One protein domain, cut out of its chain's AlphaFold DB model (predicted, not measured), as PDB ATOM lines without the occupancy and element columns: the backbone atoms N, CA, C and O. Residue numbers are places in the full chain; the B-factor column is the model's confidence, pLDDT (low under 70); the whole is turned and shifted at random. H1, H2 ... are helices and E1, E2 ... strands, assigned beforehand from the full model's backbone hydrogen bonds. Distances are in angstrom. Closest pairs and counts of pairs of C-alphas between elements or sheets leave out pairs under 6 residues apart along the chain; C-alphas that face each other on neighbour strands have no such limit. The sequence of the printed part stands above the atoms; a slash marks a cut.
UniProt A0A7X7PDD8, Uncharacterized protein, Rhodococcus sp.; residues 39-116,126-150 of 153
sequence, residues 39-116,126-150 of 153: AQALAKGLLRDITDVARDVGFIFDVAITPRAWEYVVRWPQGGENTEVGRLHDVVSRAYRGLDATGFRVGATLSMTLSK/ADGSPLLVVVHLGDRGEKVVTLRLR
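What this domain is: This is residues 39 to 116 and 126 to 150 of the 153 residues of an uncharacterized protein of Rhodococcus sp. (UniProt A0A7X7PDD8). A twisted four-stranded sheet has its helices over one face: the long H4 slants over it, the short H3 crosses it near one end of its strands, and the short H2 sits beside E1. The other face bears no named helix; little H1 lies off by itself, and residues 77 to 82 stick out as a loop. The printed part has 103 residues, with four named helices and four strands in the order H1 H2 E1 H3 H4 E2 E3 E4; the mixed sheet runs E1 E4 E3 E2, and the class is mixed, helices and strands. The whole is compact, with a radius of gyration of the C-alphas of 13.2 A, and spans 41 by 32 by 27 A.

How they stand to each other: In the sheet, E4, residues 143 to 149, and E3, residues 131 to 137, form an antiparallel hairpin, with N 134 and O 146 2.9 A apart. E1, residues 62 to 65, is an edge strand parallel to E4, with N 64 and O 145 2.9 A apart. E2, residues 109 to 112, is the other edge strand, antiparallel to E3, with N 110 and O 133 2.8 A apart. H4, residues 84 to 100, is on the sheet at a height of 8.5 A, over E3; the C-alphas of Ala 95 and Val 133, their closest, are 6.9 A apart. H3, residues 67 to 73, is on the same face, only just over E4 with 3 of its C-alphas, and runs across it at 83 degrees on the local plane; their closest C-alphas, of Ala 69 and Arg 148, are 5.2 A apart. E1, H3, H4 and E2 make a split strand-helix-strand unit, two strands running the same way with E4 and E3 between them, and its crossover is left-handed. H2, residues 51 to 57, on the same face, touches H4; their closest C-alphas, of Val 57 and Ser 93, are 5.8 A apart. H1, residues 39 to 43, is not on the sheet and is apart from H2. In H1, H2, H3 and H4 every O i to N i+4 pair is within hydrogen-bond range.

Where its parts are: H1 begins at C-alpha 39, (21.799, -16.805, -30.048). H4 measures 24.1 A from first to last C-alpha, E3 19.4 A and E4 19.9 A. E4 ends at C-alpha 149, (7.929, -26.638, -40.942).

The domain as a whole: The C-alphas of Gly 80 and Arg 140, the two farthest apart, are 41.4 A apart. Residues 117 to 125 are not printed, and C-alphas 116 and 126 are 10.9 A apart across this cut. Of the links that are printed whole, none is long. The mean pLDDT of the printed part is 82.9; residues 77 to 82, 115 to 116 and 126 to 129 are under 70.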
ATOM      1  N   ALA A  39      22.010 -17.857 -31.041       75.69
ATOM      2  CA  ALA A  39      21.799 -16.805 -30.048       75.69
ATOM      3  C   ALA A  39      21.079 -15.562 -30.615       75.69
ATOM      4  O   ALA A  39      20.197 -15.001 -29.971       75.69
ATOM      5  N   GLN A  40      21.407 -15.145 -31.841       75.00
ATOM      6  CA  GLN A  40      20.766 -14.001 -32.490       75.00
ATOM      7  C   GLN A  40      19.367 -14.361 -33.000       75.00
ATOM      8  O   GLN A  40      18.468 -13.529 -32.920       75.00
ATOM      9  N   ALA A  41      19.162 -15.584 -33.494       80.06
ATOM     10  CA  ALA A  41      17.838 -16.056 -33.890       80.06
ATOM     11  C   ALA A  41      16.883 -16.147 -32.686       80.06
ATOM     12  O   ALA A  41      15.736 -15.717 -32.794       80.06
ATOM     13  N   LEU A  42      17.370 -16.615 -31.532       78.12
ATOM     14  CA  LEU A  42      16.633 -16.588 -30.264       78.12
ATOM     15  C   LEU A  42      16.327 -15.146 -29.828       78.12
ATOM     16  O   LEU A  42      15.174 -14.824 -29.555       78.12
ATOM     17  N   ALA A  43      17.322 -14.253 -29.847       77.38
ATOM     18  CA  ALA A  43      17.139 -12.846 -29.470       77.38
ATOM     19  C   ALA A  43      16.150 -12.096 -30.383       77.38
ATOM     20  O   ALA A  43      15.425 -11.217 -29.926       77.38
ATOM     21  N   LYS A  44      16.103 -12.452 -31.671       75.56
ATOM     22  CA  LYS A  44      15.167 -11.895 -32.660       75.56
ATOM     23  C   LYS A  44      13.792 -12.579 -32.649       75.56
ATOM     24  O   LYS A  44      12.942 -12.211 -33.454       75.56
ATOM     25  N   GLY A  45      13.574 -13.587 -31.799       81.06
ATOM     26  CA  GLY A  45      12.327 -14.356 -31.754       81.06
ATOM     27  C   GLY A  45      12.078 -15.227 -32.992       81.06
ATOM     28  O   GLY A  45      10.956 -15.671 -33.208       81.06
ATOM     29  N   LEU A  46      13.103 -15.480 -33.810       84.06
ATOM     30  CA  LEU A  46      13.041 -16.379 -34.973       84.06
ATOM     31  C   LEU A  46      13.113 -17.855 -34.566       84.06
ATOM     32  O   LEU A  46      12.740 -18.738 -35.336       84.06
ATOM     33  N   LEU A  47      13.595 -18.111 -33.352       86.44
ATOM     34  CA  LEU A  47      13.607 -19.406 -32.698       86.44
ATOM     35  C   LEU A  47      13.069 -19.253 -31.280       86.44
ATOM     36  O   LEU A  47      13.290 -18.239 -30.618       86.44
ATOM     37  N   ARG A  48      12.406 -20.298 -30.806       90.00
ATOM     38  CA  ARG A  48      12.021 -20.487 -29.416       90.00
ATOM     39  C   ARG A  48      12.862 -21.609 -28.831       90.00
ATOM     40  O   ARG A  48      12.944 -22.686 -29.424       90.00
ATOM     41  N   ASP A  49      13.491 -21.346 -27.692       90.38
ATOM     42  CA  ASP A  49      14.239 -22.368 -26.970       90.38
ATOM     43  C   ASP A  49      13.265 -23.341 -26.295       90.38
ATOM     44  O   ASP A  49      12.324 -22.921 -25.621       90.38
ATOM     45  N   ILE A  50      13.473 -24.635 -26.521       93.00
ATOM     46  CA  ILE A  50      12.706 -25.724 -25.901       93.00
ATOM     47  C   ILE A  50      13.637 -26.746 -25.246       93.00
ATOM     48  O   ILE A  50      13.241 -27.887 -25.007       93.00
ATOM     49  N   THR A  51      14.885 -26.351 -24.983       91.81
ATOM     50  CA  THR A  51      15.924 -27.264 -24.514       91.81
ATOM     51  C   THR A  51      15.567 -27.900 -23.176       91.81
ATOM     52  O   THR A  51      15.832 -29.082 -23.004       91.81
ATOM     53  N   ASP A  52      14.910 -27.188 -22.261       90.62
ATOM     54  CA  ASP A  52      14.548 -27.757 -20.955       90.62
ATOM     55  C   ASP A  52      13.586 -28.945 -21.095       90.62
ATOM     56  O   ASP A  52      13.880 -30.039 -20.623       90.62
ATOM     57  N   VAL A  53      12.519 -28.795 -21.885       91.94
ATOM     58  CA  VAL A  53      11.591 -29.904 -22.180       91.94
ATOM     59  C   VAL A  53      12.271 -31.003 -23.004       91.94
ATOM     60  O   VAL A  53      11.943 -32.182 -22.887       91.94
ATOM     61  N   ALA A  54      13.243 -30.647 -23.845       91.12
ATOM     62  CA  ALA A  54      14.037 -31.626 -24.577       91.12
ATOM     63  C   ALA A  54      14.951 -32.452 -23.667       91.12
ATOM     64  O   ALA A  54      15.093 -33.658 -23.892       91.12
ATOM     65  N   ARG A  55      15.524 -31.841 -22.629       92.62
ATOM     66  CA  ARG A  55      16.332 -32.536 -21.623       92.62
ATOM     67  C   ARG A  55      15.499 -33.541 -20.839       92.62
ATOM     68  O   ARG A  55      15.975 -34.656 -20.650       92.62
ATOM     69  N   ASP A  56      14.251 -33.212 -20.508       91.44
ATOM     70  CA  ASP A  56      13.329 -34.141 -19.832       91.44
ATOM     71  C   ASP A  56      13.069 -35.418 -20.652       91.44
ATOM     72  O   ASP A  56      12.886 -36.505 -20.104       91.44
ATOM     73  N   VAL A  57      13.100 -35.307 -21.983       90.06
ATOM     74  CA  VAL A  57      12.937 -36.435 -22.915       90.06
ATOM     75  C   VAL A  57      14.245 -37.215 -23.134       90.06
ATOM     76  O   VAL A  57      14.203 -38.371 -23.560       90.06
ATOM     77  N   GLY A  58      15.400 -36.610 -22.842       90.88
ATOM     78  CA  GLY A  58      16.726 -37.226 -22.972       90.88
ATOM     79  C   GLY A  58      17.653 -36.580 -24.006       90.88
ATOM     80  O   GLY A  58      18.738 -37.104 -24.262       90.88
ATOM     81  N   PHE A  59      17.281 -35.447 -24.613       88.69
ATOM     82  CA  PHE A  59      18.226 -34.702 -25.446       88.69
ATOM     83  C   PHE A  59      19.374 -34.147 -24.598       88.69
ATOM     84  O   PHE A  59      19.163 -33.458 -23.605       88.69
ATOM     85  N   ILE A  60      20.600 -34.378 -25.062       89.81
ATOM     86  CA  ILE A  60      21.819 -33.768 -24.507       89.81
ATOM     87  C   ILE A  60      22.256 -32.507 -25.273       89.81
ATOM     88  O   ILE A  60      23.243 -31.873 -24.913       89.81
ATOM     89  N   PHE A  61      21.547 -32.172 -26.353       86.81
ATOM     90  CA  PHE A  61      21.849 -31.069 -27.265       86.81
ATOM     91  C   PHE A  61      20.834 -29.945 -27.104       86.81
ATOM     92  O   PHE A  61      19.684 -30.202 -26.751       86.81
ATOM     93  N   ASP A  62      21.227 -28.724 -27.458       91.19
ATOM     94  CA  ASP A  62      20.306 -27.595 -27.436       91.19
ATOM     95  C   ASP A  62      19.257 -27.731 -28.546       91.19
ATOM     96  O   ASP A  62      19.572 -27.912 -29.731       91.19
ATOM     97  N   VAL A  63      17.984 -27.594 -28.180       91.69
ATOM     98  CA  VAL A  63      16.846 -27.806 -29.081       91.69
ATOM     99  C   VAL A  63      16.042 -26.524 -29.206       91.69
ATOM    100  O   VAL A  63      15.723 -25.879 -28.215       91.69
ATOM    101  N   ALA A  64      15.751 -26.117 -30.436       92.62
ATOM    102  CA  ALA A  64      14.933 -24.946 -30.719       92.62
ATOM    103  C   ALA A  64      13.828 -25.276 -31.720       92.62
ATOM    104  O   ALA A  64      13.915 -26.247 -32.474       92.62
ATOM    105  N   ILE A  65      12.794 -24.446 -31.751       91.69
ATOM    106  CA  ILE A  65      11.674 -24.557 -32.686       91.69
ATOM    107  C   ILE A  65      11.332 -23.188 -33.273       91.69
ATOM    108  O   ILE A  65      11.408 -22.181 -32.574       91.69
ATOM    109  N   THR A  66      10.975 -23.120 -34.556       90.69
ATOM    110  CA  THR A  66      10.531 -21.857 -35.170       90.69
ATOM    111  C   THR A  66       9.151 -21.443 -34.637       90.69
ATOM    112  O   THR A  66       8.343 -22.311 -34.295       90.69
ATOM    113  N   PRO A  67       8.819 -20.138 -34.585       87.06
ATOM    114  CA  PRO A  67       7.499 -19.677 -34.152       87.06
ATOM    115  C   PRO A  67       6.359 -20.275 -34.974       87.06
ATOM    116  O   PRO A  67       5.364 -20.717 -34.419       87.06
ATOM    117  N   ARG A  68       6.508 -20.356 -36.300       86.19
ATOM    118  CA  ARG A  68       5.489 -20.964 -37.165       86.19
ATOM    119  C   ARG A  68       5.304 -22.455 -36.877       86.19
ATOM    120  O   ARG A  68       4.165 -22.903 -36.769       86.19
ATOM    121  N   ALA A  69       6.388 -23.209 -36.681       87.25
ATOM    122  CA  ALA A  69       6.287 -24.598 -36.251       87.25
ATOM    123  C   ALA A  69       5.621 -24.714 -34.877       87.25
ATOM    124  O   ALA A  69       4.733 -25.546 -34.722       87.25
ATOM    125  N   TRP A  70       5.983 -23.859 -33.915       88.00
ATOM    126  CA  TRP A  70       5.350 -23.799 -32.596       88.00
ATOM    127  C   TRP A  70       3.835 -23.613 -32.704       88.00
ATOM    128  O   TRP A  70       3.079 -24.440 -32.204       88.00
ATOM    129  N   GLU A  71       3.394 -22.583 -33.419       85.38
ATOM    130  CA  GLU A  71       1.979 -22.278 -33.653       85.38
ATOM    131  C   GLU A  71       1.226 -23.435 -34.316       85.38
ATOM    132  O   GLU A  71       0.046 -23.658 -34.063       85.38
ATOM    133  N   TYR A  72       1.916 -24.186 -35.171       81.56
ATOM    134  CA  TYR A  72       1.308 -25.240 -35.962       81.56
ATOM    135  C   TYR A  72       1.221 -26.590 -35.238       81.56
ATOM    136  O   TYR A  72       0.237 -27.313 -35.416       81.56
ATOM    137  N   VAL A  73       2.250 -26.968 -34.466       79.69
ATOM    138  CA  VAL A  73       2.338 -28.303 -33.835       79.69
ATOM    139  C   VAL A  73       2.145 -28.297 -32.325       79.69
ATOM    140  O   VAL A  73       1.731 -29.329 -31.786       79.69
ATOM    141  N   VAL A  74       2.458 -27.181 -31.662       81.88
ATOM    142  CA  VAL A  74       2.466 -27.054 -30.198       81.88
ATOM    143  C   VAL A  74       1.285 -26.235 -29.704       81.88
ATOM    144  O   VAL A  74       0.569 -26.704 -28.820       81.88
ATOM    145  N   ARG A  75       1.057 -25.044 -30.279       81.38
ATOM    146  CA  ARG A  75      -0.048 -24.183 -29.863       81.38
ATOM    147  C   ARG A  75      -1.362 -24.911 -30.091       81.38
ATOM    148  O   ARG A  75      -1.660 -25.394 -31.183       81.38
ATOM    149  N   TRP A  76      -2.149 -24.972 -29.029       70.00
ATOM    150  CA  TRP A  76      -3.368 -25.754 -28.995       70.00
ATOM    151  C   TRP A  76      -4.549 -24.861 -28.596       70.00
ATOM    152  O   TRP A  76      -4.712 -24.557 -27.417       70.00
ATOM    153  N   PRO A  77      -5.359 -24.381 -29.560       59.19
ATOM    154  CA  PRO A  77      -6.419 -23.414 -29.278       59.19
ATOM    155  C   PRO A  77      -7.727 -24.037 -28.760       59.19
ATOM    156  O   PRO A  77      -8.620 -23.296 -28.361       59.19
ATOM    157  N   GLN A  78      -7.882 -25.367 -28.776       58.28
ATOM    158  CA  GLN A  78      -9.127 -26.029 -28.368       58.28
ATOM    159  C   GLN A  78      -9.003 -26.653 -26.976       58.28
ATOM    160  O   GLN A  78      -8.136 -27.485 -26.738       58.28
ATOM    161  N   GLY A  79      -9.893 -26.276 -26.055       53.34
ATOM    162  CA  GLY A  79      -9.997 -26.931 -24.751       53.34
ATOM    163  C   GLY A  79     -10.229 -28.443 -24.892       53.34
ATOM    164  O   GLY A  79     -11.008 -28.882 -25.735       53.34
ATOM    165  N   GLY A  80      -9.523 -29.224 -24.077       60.91
ATOM    166  CA  GLY A  80      -9.528 -30.689 -24.045       60.91
ATOM    167  C   GLY A  80      -8.499 -31.205 -23.030       60.91
ATOM    168  O   GLY A  80      -7.846 -30.409 -22.361       60.91
ATOM    169  N   GLU A  81      -8.328 -32.525 -22.914       56.97
ATOM    170  CA  GLU A  81      -7.405 -33.141 -21.937       56.97
ATOM    171  C   GLU A  81      -5.915 -32.862 -22.221       56.97
ATOM    172  O   GLU A  81      -5.070 -33.027 -21.343       56.97
ATOM    173  N   ASN A  82      -5.576 -32.420 -23.438       63.31
ATOM    174  CA  ASN A  82      -4.199 -32.125 -23.825       63.31
ATOM    175  C   ASN A  82      -3.852 -30.648 -23.622       63.31
ATOM    176  O   ASN A  82      -4.494 -29.758 -24.176       63.31
ATOM    177  N   THR A  83      -2.775 -30.407 -22.878       79.06
ATOM    178  CA  THR A  83      -2.188 -29.080 -22.668       79.06
ATOM    179  C   THR A  83      -1.092 -28.793 -23.693       79.06
ATOM    180  O   THR A  83      -0.499 -29.710 -24.264       79.06
ATOM    181  N   GLU A  84      -0.763 -27.513 -23.888       81.38
ATOM    182  CA  GLU A  84       0.375 -27.082 -24.717       81.38
ATOM    183  C   GLU A  84       1.694 -27.751 -24.277       81.38
ATOM    184  O   GLU A  84       2.486 -28.192 -25.109       81.38
ATOM    185  N   VAL A  85       1.883 -27.924 -22.962       83.44
ATOM    186  CA  VAL A  85       3.036 -28.622 -22.373       83.44
ATOM    187  C   VAL A  85       3.045 -30.105 -22.749       83.44
ATOM    188  O   VAL A  85       4.061 -30.614 -23.220       83.44
ATOM    189  N   GLY A  86       1.913 -30.800 -22.596       84.00
ATOM    190  CA  GLY A  86       1.800 -32.209 -22.981       84.00
ATOM    191  C   GLY A  86       2.024 -32.412 -24.479       84.00
ATOM    192  O   GLY A  86       2.688 -33.362 -24.899       84.00
ATOM    193  N   ARG A  87       1.542 -31.470 -25.297       85.00
ATOM    194  CA  ARG A  87       1.740 -31.490 -26.743       85.00
ATOM    195  C   ARG A  87       3.204 -31.301 -27.121       85.00
ATOM    196  O   ARG A  87       3.717 -32.070 -27.932       85.00
ATOM    197  N   LEU A  88       3.878 -30.322 -26.519       89.00
ATOM    198  CA  LEU A  88       5.312 -30.122 -26.705       89.00
ATOM    199  C   LEU A  88       6.089 -31.392 -26.341       89.00
ATOM    200  O   LEU A  88       6.938 -31.831 -27.117       89.00
ATOM    201  N   HIS A  89       5.750 -32.020 -25.215       88.19
ATOM    202  CA  HIS A  89       6.394 -33.252 -24.775       88.19
ATOM    203  C   HIS A  89       6.214 -34.404 -25.783       88.19
ATOM    204  O   HIS A  89       7.178 -35.118 -26.059       88.19
ATOM    205  N   ASP A  90       5.032 -34.572 -26.390       86.50
ATOM    206  CA  ASP A  90       4.806 -35.574 -27.451       86.50
ATOM    207  C   ASP A  90       5.658 -35.299 -28.701       86.50
ATOM    208  O   ASP A  90       6.359 -36.191 -29.195       86.50
ATOM    209  N   VAL A  91       5.670 -34.047 -29.179       88.56
ATOM    210  CA  VAL A  91       6.472 -33.629 -30.344       88.56
ATOM    211  C   VAL A  91       7.951 -33.928 -30.118       88.56
ATOM    212  O   VAL A  91       8.608 -34.544 -30.964       88.56
ATOM    213  N   VAL A  92       8.470 -33.525 -28.962       91.56
ATOM    214  CA  VAL A  92       9.878 -33.682 -28.593       91.56
ATOM    215  C   VAL A  92      10.229 -35.156 -28.377       91.56
ATOM    216  O   VAL A  92      11.233 -35.625 -28.914       91.56
ATOM    217  N   SER A  93       9.368 -35.929 -27.708       90.69
ATOM    218  CA  SER A  93       9.519 -37.387 -27.544       90.69
ATOM    219  C   SER A  93       9.619 -38.112 -28.878       90.69
ATOM    220  O   SER A  93      10.440 -39.019 -29.059       90.69
ATOM    221  N   ARG A  94       8.801 -37.707 -29.848       89.50
ATOM    222  CA  ARG A  94       8.815 -38.298 -31.182       89.50
ATOM    223  C   ARG A  94      10.052 -37.887 -31.976       89.50
ATOM    224  O   ARG A  94      10.620 -38.729 -32.674       89.50
ATOM    225  N   ALA A  95      10.476 -36.628 -31.860       90.06
ATOM    226  CA  ALA A  95      11.704 -36.124 -32.474       90.06
ATOM    227  C   ALA A  95      12.934 -36.867 -31.951       90.06
ATOM    228  O   ALA A  95      13.743 -37.327 -32.756       90.06
ATOM    229  N   TYR A  96      13.020 -37.063 -30.633       91.94
ATOM    230  CA  TYR A  96      14.095 -37.814 -29.993       91.94
ATOM    231  C   TYR A  96      14.215 -39.216 -30.584       91.94
ATOM    232  O   TYR A  96      15.241 -39.557 -31.162       91.94
ATOM    233  N   ARG A  97      13.134 -40.004 -30.536       90.31
ATOM    234  CA  ARG A  97      13.135 -41.397 -31.017       90.31
ATOM    235  C   ARG A  97      13.500 -41.518 -32.495       90.31
ATOM    236  O   ARG A  97      14.148 -42.480 -32.891       90.31
ATOM    237  N   GLY A  98      13.063 -40.568 -33.321       87.94
ATOM    238  CA  GLY A  98      13.389 -40.581 -34.744       87.94
ATOM    239  C   GLY A  98      14.841 -40.192 -35.034       87.94
ATOM    240  O   GLY A  98      15.437 -40.752 -35.951       87.94
ATOM    241  N   LEU A  99      15.419 -39.265 -34.264       88.38
ATOM    242  CA  LEU A  99      16.822 -38.868 -34.412       88.38
ATOM    243  C   LEU A  99      17.798 -39.853 -33.764       88.38
ATOM    244  O   LEU A  99      18.900 -40.027 -34.288       88.38
ATOM    245  N   ASP A 100      17.396 -40.518 -32.684       89.06
ATOM    246  CA  ASP A 100      18.191 -41.530 -31.988       89.06
ATOM    247  C   ASP A 100      18.577 -42.679 -32.930       89.06
ATOM    248  O   ASP A 100      19.747 -43.042 -33.030       89.06
ATOM    249  N   ALA A 101      17.640 -43.115 -33.782       86.06
ATOM    250  CA  ALA A 101      17.898 -44.092 -34.845       86.06
ATOM    251  C   ALA A 101      18.973 -43.650 -35.865       86.06
ATOM    252  O   ALA A 101      19.501 -44.475 -36.610       86.06
ATOM    253  N   THR A 102      19.303 -42.357 -35.922       84.56
ATOM    254  CA  THR A 102      20.369 -41.810 -36.780       84.56
ATOM    255  C   THR A 102      21.681 -41.577 -36.026       84.56
ATOM    256  O   THR A 102      22.678 -41.203 -36.647       84.56
ATOM    257  N   GLY A 103      21.702 -41.761 -34.700       86.81
ATOM    258  CA  GLY A 103      22.830 -41.413 -33.830       86.81
ATOM    259  C   GLY A 103      23.104 -39.907 -33.769       86.81
ATOM    260  O   GLY A 103      24.248 -39.494 -33.565       86.81
ATOM    261  N   PHE A 104      22.082 -39.076 -34.016       86.62
ATOM    262  CA  PHE A 104      22.188 -37.611 -34.035       86.62
ATOM    263  C   PHE A 104      23.344 -37.106 -34.919       86.62
ATOM    264  O   PHE A 104      24.175 -36.289 -34.500       86.62
ATOM    265  N   ARG A 105      23.467 -37.646 -36.137       86.94
ATOM    266  CA  ARG A 105      24.494 -37.215 -37.099       86.94
ATOM    267  C   ARG A 105      24.209 -35.792 -37.572       86.94
ATOM    268  O   ARG A 105      23.068 -35.448 -37.851       86.94
ATOM    269  N   VAL A 106      25.247 -34.969 -37.695       84.94
ATOM    270  CA  VAL A 106      25.116 -33.628 -38.287       84.94
ATOM    271  C   VAL A 106      24.648 -33.779 -39.738       84.94
ATOM    272  O   VAL A 106      25.147 -34.639 -40.460       84.94
ATOM    273  N   GLY A 107      23.655 -32.989 -40.141       82.19
ATOM    274  CA  GLY A 107      22.972 -33.114 -41.431       82.19
ATOM    275  C   GLY A 107      21.827 -34.132 -41.441       82.19
ATOM    276  O   GLY A 107      21.067 -34.179 -42.411       82.19
ATOM    277  N   ALA A 108      21.643 -34.920 -40.371       82.44
ATOM    278  CA  ALA A 108      20.473 -35.777 -40.244       82.44
ATOM    279  C   ALA A 108      19.204 -34.923 -40.222       82.44
ATOM    280  O   ALA A 108      19.099 -33.929 -39.497       82.44
ATOM    281  N   THR A 109      18.245 -35.343 -41.037       84.62
ATOM    282  CA  THR A 109      16.968 -34.668 -41.198       84.62
ATOM    283  C   THR A 109      15.851 -35.687 -41.060       84.62
ATOM    284  O   THR A 109      15.849 -36.719 -41.733       84.62
ATOM    285  N   LEU A 110      14.896 -35.391 -40.188       87.06
ATOM    286  CA  LEU A 110      13.722 -36.206 -39.922       87.06
ATOM    287  C   LEU A 110      12.473 -35.411 -40.289       87.06
ATOM    288  O   LEU A 110      12.227 -34.338 -39.750       87.06
ATOM    289  N   SER A 111      11.668 -35.955 -41.195       85.75
ATOM    290  CA  SER A 111      10.357 -35.405 -41.538       85.75
ATOM    291  C   SER A 111       9.285 -36.189 -40.787       85.75
ATOM    292  O   SER A 111       9.207 -37.411 -40.926       85.75
ATOM    293  N   MET A 112       8.433 -35.511 -40.022       80.88
ATOM    294  CA  MET A 112       7.324 -36.142 -39.308       80.88
ATOM    295  C   MET A 112       6.027 -35.350 -39.428       80.88
ATOM    296  O   MET A 112       6.028 -34.128 -39.491       80.88
ATOM    297  N   THR A 113       4.909 -36.066 -39.425       81.00
ATOM    298  CA  THR A 113       3.569 -35.474 -39.439       81.00
ATOM    299  C   THR A 113       2.886 -35.785 -38.114       81.00
ATOM    300  O   THR A 113       2.879 -36.937 -37.665       81.00
ATOM    301  N   LEU A 114       2.328 -34.756 -37.483       74.44
ATOM    302  CA  LEU A 114       1.611 -34.840 -36.212       74.44
ATOM    303  C   LEU A 114       0.130 -34.572 -36.478       74.44
ATOM    304  O   LEU A 114      -0.204 -33.608 -37.159       74.44
ATOM    305  N   SER A 115      -0.756 -35.425 -35.958       68.88
ATOM    306  CA  SER A 115      -2.200 -35.226 -36.124       68.88
ATOM    307  C   SER A 115      -2.659 -34.056 -35.263       68.88
ATOM    308  O   SER A 115      -2.336 -34.008 -34.074       68.88
ATOM    309  N   LYS A 116      -3.419 -33.130 -35.847       64.44
ATOM    310  CA  LYS A 116      -3.995 -31.963 -35.159       64.44
ATOM    311  C   LYS A 116      -5.231 -32.291 -34.319       64.44
ATOM    312  O   LYS A 116      -5.772 -31.386 -33.704       64.44
ATOM    313  N   ALA A 126      -2.740 -34.742 -45.865       54.50
ATOM    314  CA  ALA A 126      -3.716 -33.657 -45.924       54.50
ATOM    315  C   ALA A 126      -3.833 -32.874 -44.603       54.50
ATOM    316  O   ALA A 126      -4.287 -31.733 -44.619       54.50
ATOM    317  N   ASP A 127      -3.367 -33.433 -43.477       57.62
ATOM    318  CA  ASP A 127      -3.361 -32.747 -42.173       57.62
ATOM    319  C   ASP A 127      -2.312 -31.619 -42.105       57.62
ATOM    320  O   ASP A 127      -2.352 -30.772 -41.204       57.62
ATOM    321  N   GLY A 128      -1.438 -31.572 -43.121       62.00
ATOM    322  CA  GLY A 128      -0.691 -30.414 -43.599       62.00
ATOM    323  C   GLY A 128       0.834 -30.564 -43.541       62.00
ATOM    324  O   GLY A 128       1.365 -31.669 -43.670       62.00
ATOM    325  N   SER A 129       1.552 -29.438 -43.446       68.62
ATOM    326  CA  SER A 129       3.003 -29.378 -43.657       68.62
ATOM    327  C   SER A 129       3.775 -30.226 -42.640       68.62
ATOM    328  O   SER A 129       3.612 -30.034 -41.432       68.62
ATOM    329  N   PRO A 130       4.646 -31.150 -43.091       80.06
ATOM    330  CA  PRO A 130       5.408 -31.980 -42.175       80.06
ATOM    331  C   PRO A 130       6.402 -31.129 -41.383       80.06
ATOM    332  O   PRO A 130       7.043 -30.219 -41.918       80.06
ATOM    333  N   LEU A 131       6.555 -31.471 -40.108       85.44
ATOM    334  CA  LEU A 131       7.583 -30.931 -39.240       85.44
ATOM    335  C   LEU A 131       8.926 -31.551 -39.626       85.44
ATOM    336  O   LEU A 131       9.091 -32.773 -39.641       85.44
ATOM    337  N   LEU A 132       9.879 -30.691 -39.945       89.69
ATOM    338  CA  LEU A 132      11.256 -31.024 -40.240       89.69
ATOM    339  C   LEU A 132      12.103 -30.823 -38.983       89.69
ATOM    340  O   LEU A 132      12.149 -29.733 -38.420       89.69
ATOM    341  N   VAL A 133      12.798 -31.872 -38.569       88.62
ATOM    342  CA  VAL A 133      13.751 -31.849 -37.462       88.62
ATOM    343  C   VAL A 133      15.144 -32.026 -38.045       88.62
ATOM    344  O   VAL A 133      15.410 -33.033 -38.699       88.62
ATOM    345  N   VAL A 134      16.022 -31.049 -37.836       88.94
ATOM    346  CA  VAL A 134      17.358 -31.009 -38.444       88.94
ATOM    347  C   VAL A 134      18.422 -30.924 -37.361       88.94
ATOM    348  O   VAL A 134      18.340 -30.072 -36.475       88.94
ATOM    349  N   VAL A 135      19.443 -31.773 -37.466       87.62
ATOM    350  CA  VAL A 135      20.650 -31.704 -36.633       87.62
ATOM    351  C   VAL A 135      21.722 -30.914 -37.379       87.62
ATOM    352  O   VAL A 135      22.111 -31.287 -38.486       87.62
ATOM    353  N   HIS A 136      22.230 -29.844 -36.780       86.31
ATOM    354  CA  HIS A 136      23.293 -29.018 -37.359       86.31
ATOM    355  C   HIS A 136      24.297 -28.562 -36.295       86.31
ATOM    356  O   HIS A 136      24.189 -28.947 -35.131       86.31
ATOM    357  N   LEU A 137      25.314 -27.806 -36.715       86.25
ATOM    358  CA  LEU A 137      26.309 -27.219 -35.818       86.25
ATOM    359  C   LEU A 137      25.835 -25.847 -35.338       86.25
ATOM    360  O   LEU A 137      25.409 -25.026 -36.148       86.25
ATOM    361  N   GLY A 138      25.911 -25.629 -34.032       81.31
ATOM    362  CA  GLY A 138      25.613 -24.369 -33.373       81.31
ATOM    363  C   GLY A 138      26.789 -23.399 -33.401       81.31
ATOM    364  O   GLY A 138      27.750 -23.553 -34.160       81.31
ATOM    365  N   ASP A 139      26.710 -22.384 -32.546       77.56
ATOM    366  CA  ASP A 139      27.572 -21.201 -32.614       77.56
ATOM    367  C   ASP A 139      29.024 -21.503 -32.220       77.56
ATOM    368  O   ASP A 139      29.944 -20.809 -32.665       77.56
ATOM    369  N   ARG A 140      29.241 -22.540 -31.403       77.44
ATOM    370  CA  ARG A 140      30.560 -23.019 -30.959       77.44
ATOM    371  C   ARG A 140      30.913 -24.385 -31.560       77.44
ATOM    372  O   ARG A 140      31.853 -25.027 -31.098       77.44
ATOM    373  N   GLY A 141      30.193 -24.831 -32.591       77.75
ATOM    374  CA  GLY A 141      30.390 -26.147 -33.205       77.75
ATOM    375  C   GLY A 141      29.781 -27.311 -32.414       77.75
ATOM    376  O   GLY A 141      30.007 -28.471 -32.753       77.75
ATOM    377  N   GLU A 142      28.999 -27.033 -31.373       83.38
ATOM    378  CA  GLU A 142      28.170 -28.016 -30.686       83.38
ATOM    379  C   GLU A 142      27.040 -28.512 -31.593       83.38
ATOM    380  O   GLU A 142      26.581 -27.804 -32.486       83.38
ATOM    381  N   LYS A 143      26.553 -29.734 -31.375       86.25
ATOM    382  CA  LYS A 143      25.354 -30.191 -32.081       86.25
ATOM    383  C   LYS A 143      24.139 -29.465 -31.522       86.25
ATOM    384  O   LYS A 143      23.943 -29.430 -30.310       86.25
ATOM    385  N   VAL A 144      23.299 -28.973 -32.418       88.25
ATOM    386  CA  VAL A 144      22.014 -28.361 -32.097       88.25
ATOM    387  C   VAL A 144      20.925 -28.983 -32.954       88.25
ATOM    388  O   VAL A 144      21.149 -29.394 -34.099       88.25
ATOM    389  N   VAL A 145      19.726 -29.064 -32.391       90.19
ATOM    390  CA  VAL A 145      18.547 -29.584 -33.077       90.19
ATOM    391  C   VAL A 145      17.570 -28.441 -33.298       90.19
ATOM    392  O   VAL A 145      17.314 -27.638 -32.401       90.19
ATOM    393  N   THR A 146      17.019 -28.337 -34.503       91.56
ATOM    394  CA  THR A 146      15.973 -27.353 -34.802       91.56
ATOM    395  C   THR A 146      14.778 -27.995 -35.472       91.56
ATOM    396  O   THR A 146      14.916 -28.770 -36.417       91.56
ATOM    397  N   LEU A 147      13.606 -27.659 -34.943       91.31
ATOM    398  CA  LEU A 147      12.297 -28.065 -35.424       91.31
ATOM    399  C   LEU A 147      11.709 -26.901 -36.231       91.31
ATOM    400  O   LEU A 147      11.626 -25.777 -35.740       91.31
ATOM    401  N   ARG A 148      11.303 -27.157 -37.470       88.75
ATOM    402  CA  ARG A 148      10.725 -26.154 -38.378       88.75
ATOM    403  C   ARG A 148       9.706 -26.797 -39.307       88.75
ATOM    404  O   ARG A 148       9.767 -28.007 -39.509       88.75
ATOM    405  N   LEU A 149       8.784 -26.049 -39.904       85.44
ATOM    406  CA  LEU A 149       7.929 -26.638 -40.942       85.44
ATOM    407  C   LEU A 149       8.735 -26.832 -42.231       85.44
ATOM    408  O   LEU A 149       9.598 -26.026 -42.570       85.44
ATOM    409  N   ARG A 150       8.452 -27.902 -42.977       81.50
ATOM    410  CA  ARG A 150       9.116 -28.161 -44.267       81.50
ATOM    411  C   ARG A 150       8.861 -27.066 -45.308       81.50
ATOM    412  O   ARG A 150       9.702 -26.862 -46.171       81.50
TER     413      ARG A 150